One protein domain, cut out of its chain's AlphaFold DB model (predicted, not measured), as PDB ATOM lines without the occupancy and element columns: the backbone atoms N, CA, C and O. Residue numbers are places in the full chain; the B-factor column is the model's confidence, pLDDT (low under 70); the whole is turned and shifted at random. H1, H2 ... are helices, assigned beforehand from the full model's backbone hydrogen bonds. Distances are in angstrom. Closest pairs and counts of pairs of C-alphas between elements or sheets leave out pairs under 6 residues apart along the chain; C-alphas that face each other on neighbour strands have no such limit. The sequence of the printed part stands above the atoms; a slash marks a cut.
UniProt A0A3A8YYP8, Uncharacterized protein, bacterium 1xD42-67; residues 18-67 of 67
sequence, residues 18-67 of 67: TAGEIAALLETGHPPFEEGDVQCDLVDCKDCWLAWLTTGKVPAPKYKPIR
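What this domain is: This is residues 18 to 67 of the 67 residues of an uncharacterized protein of bacterium 1xD42-67 (UniProt A0A3A8YYP8). This is a model with little regular structure: two short helices, H1 and H2, cross near their middles, a wide loop of residues 27 to 44 joins them, and a tail of residues 56 to 67 runs on to the far end. The printed part has 50 residues with two named helices, H1 then H2, and no named strand; the class is all helix, with 19 residues in named elements. The whole is compact, with a radius of gyration of the C-alphas of 10.7 A, yet elongated, spanning 36 by 20 by 16 A.

How they stand to each other: H1, residues 19 to 26, and H2, residues 45 to 55, touch and form a helical hairpin. Their closest C-alphas, of Ala 23 and Trp 49, are 4.8 A apart. They run opposite ways at a steep tilt of 45 degrees. In both, every O i to N i+4 pair is within hydrogen-bond range.

Where its parts are: H1 begins at C-alpha 19 (136.659, 166.875, 149.024) and is 10.4 A long. H2 measures 15.2 A and ends at C-alpha 55 (147.031, 168.851, 148.570).

The domain as a whole: The C-alphas farthest apart, of Thr 18 and Arg 67, are 36.6 A apart. The printed part has no cut. The link from H1 to H2, 18 residues, is long. Residues 63 to 67 have pLDDT under 70.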
ATOM      1  N   THR A  18     132.089 168.635 149.125       95.50
ATOM      2  CA  THR A  18     133.360 168.615 149.845       95.50
ATOM      3  C   THR A  18     134.335 167.610 149.237       95.50
ATOM      4  O   THR A  18     133.943 166.588 148.674       95.50
ATOM      5  N   ALA A  19     135.637 167.842 149.424       95.19
ATOM      6  CA  ALA A  19     136.659 166.875 149.024       95.19
ATOM      7  C   ALA A  19     136.462 165.499 149.691       95.19
ATOM      8  O   ALA A  19     136.755 164.480 149.079       95.19
ATOM      9  N   GLY A  20     135.920 165.450 150.915       94.50
ATOM     10  CA  GLY A  20     135.629 164.194 151.615       94.50
ATOM     11  C   GLY A  20     134.481 163.393 150.997       94.50
ATOM     12  O   GLY A  20     134.550 162.166 150.950       94.50
ATOM     13  N   GLU A  21     133.447 164.071 150.496       94.94
ATOM     14  CA  GLU A  21     132.350 163.432 149.757       94.94
ATOM     15  C   GLU A  21     132.829 162.918 148.400       94.94
ATOM     16  O   GLU A  21     132.521 161.789 148.031       94.94
ATOM     17  N   ILE A  22     133.641 163.704 147.684       95.00
ATOM     18  CA  ILE A  22     134.250 163.265 146.422       95.00
ATOM     19  C   ILE A  22     135.179 162.072 146.669       95.00
ATOM     20  O   ILE A  22     135.113 161.091 145.935       95.00
ATOM     21  N   ALA A  23     135.994 162.108 147.726       95.38
ATOM     22  CA  ALA A  23     136.881 161.007 148.080       95.38
ATOM     23  C   ALA A  23     136.114 159.705 148.338       95.38
ATOM     24  O   ALA A  23     136.501 158.665 147.817       95.38
ATOM     25  N   ALA A  24     134.993 159.768 149.062       94.06
ATOM     26  CA  ALA A  24     134.146 158.601 149.311       94.06
ATOM     27  C   ALA A  24     133.505 158.036 148.026       94.06
ATOM     28  O   ALA A  24     133.249 156.843 147.936       94.06
ATOM     29  N   LEU A  25     133.252 158.869 147.012       92.88
ATOM     30  CA  LEU A  25     132.741 158.397 145.718       92.88
ATOM     31  C   LEU A  25     133.814 157.699 144.872       92.88
ATOM     32  O   LEU A  25     133.483 156.851 144.046       92.88
ATOM     33  N   LEU A  26     135.082 158.078 145.044       92.06
ATOM     34  CA  LEU A  26     136.202 157.613 144.221       92.06
ATOM     35  C   LEU A  26     137.030 156.498 144.881       92.06
ATOM     36  O   LEU A  26     137.862 155.890 144.210       92.06
ATOM     37  N   GLU A  27     136.792 156.194 146.161       88.62
ATOM     38  CA  GLU A  27     137.609 155.289 146.991       88.62
ATOM     39  C   GLU A  27     137.725 153.840 146.489       88.62
ATOM     40  O   GLU A  27     138.540 153.080 147.004       88.62
ATOM     41  N   THR A  28     136.964 153.459 145.460       88.44
ATOM     42  CA  THR A  28     137.090 152.165 144.774       88.44
ATOM     43  C   THR A  28     138.312 152.079 143.851       88.44
ATOM     44  O   THR A  28     138.691 150.975 143.462       88.44
ATOM     45  N   GLY A  29     138.934 153.210 143.501       87.88
ATOM     46  CA  GLY A  29     140.150 153.285 142.684       87.88
ATOM     47  C   GLY A  29     141.311 154.009 143.372       87.88
ATOM     48  O   GLY A  29     141.220 154.397 144.538       87.88
ATOM     49  N   HIS A  30     142.397 154.234 142.627       89.31
ATOM     50  CA  HIS A  30     143.579 154.956 143.111       89.31
ATOM     51  C   HIS A  30     143.686 156.363 142.500       89.31
ATOM     52  O   HIS A  30     143.473 156.509 141.290       89.31
ATOM     53  N   PRO A  31     144.027 157.394 143.299       92.25
ATOM     54  CA  PRO A  31     144.252 158.736 142.778       92.25
ATOM     55  C   PRO A  31     145.476 158.794 141.853       92.25
ATOM     56  O   PRO A  31     146.475 158.123 142.125       92.25
ATOM     57  N   PRO A  32     145.449 159.629 140.801       92.25
ATOM     58  CA  PRO A  32     146.587 159.830 139.913       92.25
ATOM     59  C   PRO A  32     147.568 160.846 140.519       92.25
ATOM     60  O   PRO A  32     147.579 162.019 140.141       92.25
ATOM     61  N   PHE A  33     148.364 160.430 141.506       91.25
ATOM     62  CA  PHE A  33     149.475 161.251 141.997       91.25
ATOM     63  C   PHE A  33     150.548 161.396 140.909       91.25
ATOM     64  O   PHE A  33     150.900 160.417 140.255       91.25
ATOM     65  N   GLU A  34     151.065 162.613 140.712       86.12
ATOM     66  CA  GLU A  34     152.166 162.856 139.764       86.12
ATOM     67  C   GLU A  34     153.519 162.385 140.317       86.12
ATOM     68  O   GLU A  34     154.411 162.022 139.552       86.12
ATOM     69  N   GLU A  35     153.667 162.362 141.644       79.88
ATOM     70  CA  GLU A  35     154.917 162.034 142.320       79.88
ATOM     71  C   GLU A  35     154.686 161.087 143.503       79.88
ATOM     72  O   GLU A  35     153.798 161.311 144.328       79.88
ATOM     73  N   GLY A  36     155.562 160.086 143.620       76.00
ATOM     74  CA  GLY A  36     155.668 159.193 144.773       76.00
ATOM     75  C   GLY A  36     154.725 157.987 144.760       76.00
ATOM     76  O   GLY A  36     153.720 157.955 144.056       76.00
ATOM     77  N   ASP A  37     155.068 156.994 145.580       80.25
ATOM     78  CA  ASP A  37     154.290 155.769 145.758       80.25
ATOM     79  C   ASP A  37     153.502 155.811 147.070       80.25
ATOM     80  O   ASP A  37     154.025 156.180 148.128       80.25
ATOM     81  N   VAL A  38     152.236 155.394 147.018       84.75
ATOM     82  CA  VAL A  38     151.403 155.211 148.211       84.75
ATOM     83  C   VAL A  38     151.696 153.840 148.812       84.75
ATOM     84  O   VAL A  38     151.616 152.815 148.138       84.75
ATOM     85  N   GLN A  39     151.945 153.799 150.119       86.44
ATOM     86  CA  GLN A  39     151.945 152.548 150.874       86.44
ATOM     87  C   GLN A  39     150.493 152.151 151.179       86.44
ATOM     88  O   GLN A  39     149.977 152.471 152.249       86.44
ATOM     89  N   CYS A  40     149.825 151.500 150.219       86.62
ATOM     90  CA  CYS A  40     148.392 151.176 150.293       86.62
ATOM     91  C   CYS A  40     148.007 150.340 151.523       86.62
ATOM     92  O   CYS A  40     146.887 150.457 152.006       86.62
ATOM     93  N   ASP A  41     148.933 149.557 152.078       87.31
ATOM     94  CA  ASP A  41     148.686 148.774 153.296       87.31
ATOM     95  C   ASP A  41     148.615 149.639 154.568       87.31
ATOM     96  O   ASP A  41     148.200 149.166 155.626       87.31
ATOM     97  N   LEU A  42     149.052 150.903 154.499       88.25
ATOM     98  CA  LEU A  42     149.201 151.794 155.653       88.25
ATOM     99  C   LEU A  42     148.308 153.044 155.590       88.25
ATOM    100  O   LEU A  42     148.382 153.884 156.497       88.25
ATOM    101  N   VAL A  43     147.497 153.195 154.537       89.75
ATOM    102  CA  VAL A  43     146.613 154.350 154.315       89.75
ATOM    103  C   VAL A  43     145.297 153.902 153.678       89.75
ATOM    104  O   VAL A  43     145.312 153.165 152.696       89.75
ATOM    105  N   ASP A  44     144.159 154.394 154.181       91.50
ATOM    106  CA  ASP A  44     142.853 154.070 153.599       91.50
ATOM    107  C   ASP A  44     142.677 154.763 152.233       91.50
ATOM    108  O   ASP A  44     143.023 155.937 152.065       91.50
ATOM    109  N   CYS A  45     142.064 154.085 151.253       92.69
ATOM    110  CA  CYS A  45     141.849 154.638 149.903       92.69
ATOM    111  C   CYS A  45     141.128 155.995 149.917       92.69
ATOM    112  O   CYS A  45     141.452 156.886 149.127       92.69
ATOM    113  N   LYS A  46     140.189 156.183 150.850       94.38
ATOM    114  CA  LYS A  46     139.505 157.461 151.060       94.38
ATOM    115  C   LYS A  46     140.466 158.583 151.445       94.38
ATOM    116  O   LYS A  46     140.327 159.698 150.950       94.38
ATOM    117  N   ASP A  47     141.439 158.310 152.313       93.81
ATOM    118  CA  ASP A  47     142.429 159.311 152.711       93.81
ATOM    119  C   ASP A  47     143.373 159.645 151.560       93.81
ATOM    120  O   ASP A  47     143.752 160.802 151.408       93.81
ATOM    121  N   CYS A  48     143.712 158.665 150.718       94.56
ATOM    122  CA  CYS A  48     144.485 158.902 149.500       94.56
ATOM    123  C   CYS A  48     143.761 159.878 148.571       94.56
ATOM    124  O   CYS A  48     144.349 160.869 148.140       94.56
ATOM    125  N   TRP A  49     142.471 159.654 148.307       95.56
ATOM    126  CA  TRP A  49     141.677 160.583 147.502       95.56
ATOM    127  C   TRP A  49     141.516 161.942 148.168       95.56
ATOM    128  O   TRP A  49     141.634 162.963 147.494       95.56
ATOM    129  N   LEU A  50     141.304 161.985 149.483       95.88
ATOM    130  CA  LEU A  50     141.210 163.244 150.211       95.88
ATOM    131  C   LEU A  50     142.517 164.043 150.114       95.88
ATOM    132  O   LEU A  50     142.481 165.239 149.825       95.88
ATOM    133  N   ALA A  51     143.666 163.395 150.314       94.88
ATOM    134  CA  ALA A  51     144.982 164.017 150.216       94.88
ATOM    135  C   ALA A  51     145.263 164.522 148.795       94.88
ATOM    136  O   ALA A  51     145.708 165.660 148.634       94.88
ATOM    137  N   TRP A  52     144.919 163.738 147.771       95.19
ATOM    138  CA  TRP A  52     145.035 164.151 146.372       95.19
ATOM    139  C   TRP A  52     144.175 165.384 146.069       95.19
ATOM    140  O   TRP A  52     144.693 166.390 145.592       95.19
ATOM    141  N   LEU A  53     142.889 165.355 146.433       94.50
ATOM    142  CA  LEU A  53     141.940 166.444 146.164       94.50
ATOM    143  C   LEU A  53     142.285 167.752 146.886       94.50
ATOM    144  O   LEU A  53     141.914 168.825 146.416       94.50
ATOM    145  N   THR A  54     142.938 167.671 148.046       95.00
ATOM    146  CA  THR A  54     143.200 168.844 148.898       95.00
ATOM    147  C   THR A  54     144.628 169.366 148.800       95.00
ATOM    148  O   THR A  54     144.844 170.562 148.972       95.00
ATOM    149  N   THR A  55     145.603 168.494 148.537       94.38
ATOM    150  CA  THR A  55     147.031 168.851 148.570       94.38
ATOM    151  C   THR A  55     147.807 168.436 147.325       94.38
ATOM    152  O   THR A  55     148.903 168.948 147.117       94.38
ATOM    153  N   GLY A  56     147.285 167.494 146.530       93.44
ATOM    154  CA  GLY A  56     148.008 166.869 145.420       93.44
ATOM    155  C   GLY A  56     149.177 165.970 145.842       93.44
ATOM    156  O   GLY A  56     149.892 165.476 144.978       93.44
ATOM    157  N   LYS A  57     149.394 165.747 147.146       93.06
ATOM    158  CA  LYS A  57     150.545 165.005 147.679       93.06
ATOM    159  C   LYS A  57     150.139 163.668 148.274       93.06
ATOM    160  O   LYS A  57     149.058 163.534 148.848       93.06
ATOM    161  N   VAL A  58     151.059 162.713 148.188       92.06
ATOM    162  CA  VAL A  58     150.924 161.391 148.801       92.06
ATOM    163  C   VAL A  58     150.716 161.542 150.316       92.06
ATOM    164  O   VAL A  58     151.476 162.273 150.962       92.06
ATOM    165  N   PRO A  59     149.696 160.899 150.911       92.00
ATOM    166  CA  PRO A  59     149.468 160.968 152.350       92.00
ATOM    167  C   PRO A  59     150.582 160.256 153.125       92.00
ATOM    168  O   PRO A  59     151.149 159.261 152.675       92.00
ATOM    169  N   ALA A  60     150.858 160.744 154.334       86.81
ATOM    170  CA  ALA A  60     151.733 160.034 155.255       86.81
ATOM    171  C   ALA A  60     151.049 158.749 155.775       86.81
ATOM    172  O   ALA A  60     149.843 158.777 156.044       86.81
ATOM    173  N   PRO A  61     151.800 157.649 155.974       84.94
ATOM    174  CA  PRO A  61     151.279 156.422 156.572       84.94
ATOM    175  C   PRO A  61     150.610 156.682 157.925       84.94
ATOM    176  O   PRO A  61     151.193 157.335 158.794       84.94
ATOM    177  N   LYS A  62     149.401 156.145 158.131       73.31
ATOM    178  CA  LYS A  62     148.711 156.223 159.432       73.31
ATOM    179  C   LYS A  62     149.277 155.226 160.438       73.31
ATOM    180  O   LYS A  62     149.286 155.491 161.639       73.31
ATOM    181  N   TYR A  63     149.771 154.095 159.946       69.50
ATOM    182  CA  TYR A  63     150.343 153.033 160.761       69.50
ATOM    183  C   TYR A  63     151.858 152.997 160.588       69.50
ATOM    184  O   TYR A  63     152.381 153.139 159.483       69.50
ATOM    185  N   LYS A  64     152.581 152.790 161.692       67.12
ATOM    186  CA  LYS A  64     154.006 152.467 161.603       67.12
ATOM    187  C   LYS A  64     154.133 151.044 161.055       67.12
ATOM    188  O   LYS A  64     153.431 150.170 161.569       67.12
ATOM    189  N   PRO A  65     155.027 150.787 160.087       63.91
ATOM    190  CA  PRO A  65     155.350 149.422 159.703       63.91
ATOM    191  C   PRO A  65     155.780 148.661 160.960       63.91
ATOM    192  O   PRO A  65     156.688 149.110 161.669       63.91
ATOM    193  N   ILE A  66     155.102 147.558 161.276       64.94
ATOM    194  CA  ILE A  66     155.554 146.662 162.341       64.94
ATOM    195  C   ILE A  66     156.831 146.014 161.804       64.94
ATOM    196  O   ILE A  66     156.779 145.264 160.833       64.94
ATOM    197  N   ARG A  67     157.974 146.413 162.365       60.59
ATOM    198  CA  ARG A  67     159.292 145.873 162.028       60.59
ATOM    199  C   ARG A  67     159.531 144.553 162.743       60.59
ATOM    200  O   ARG A  67     159.178 144.486 163.941       60.59
TER     201      ARG A  67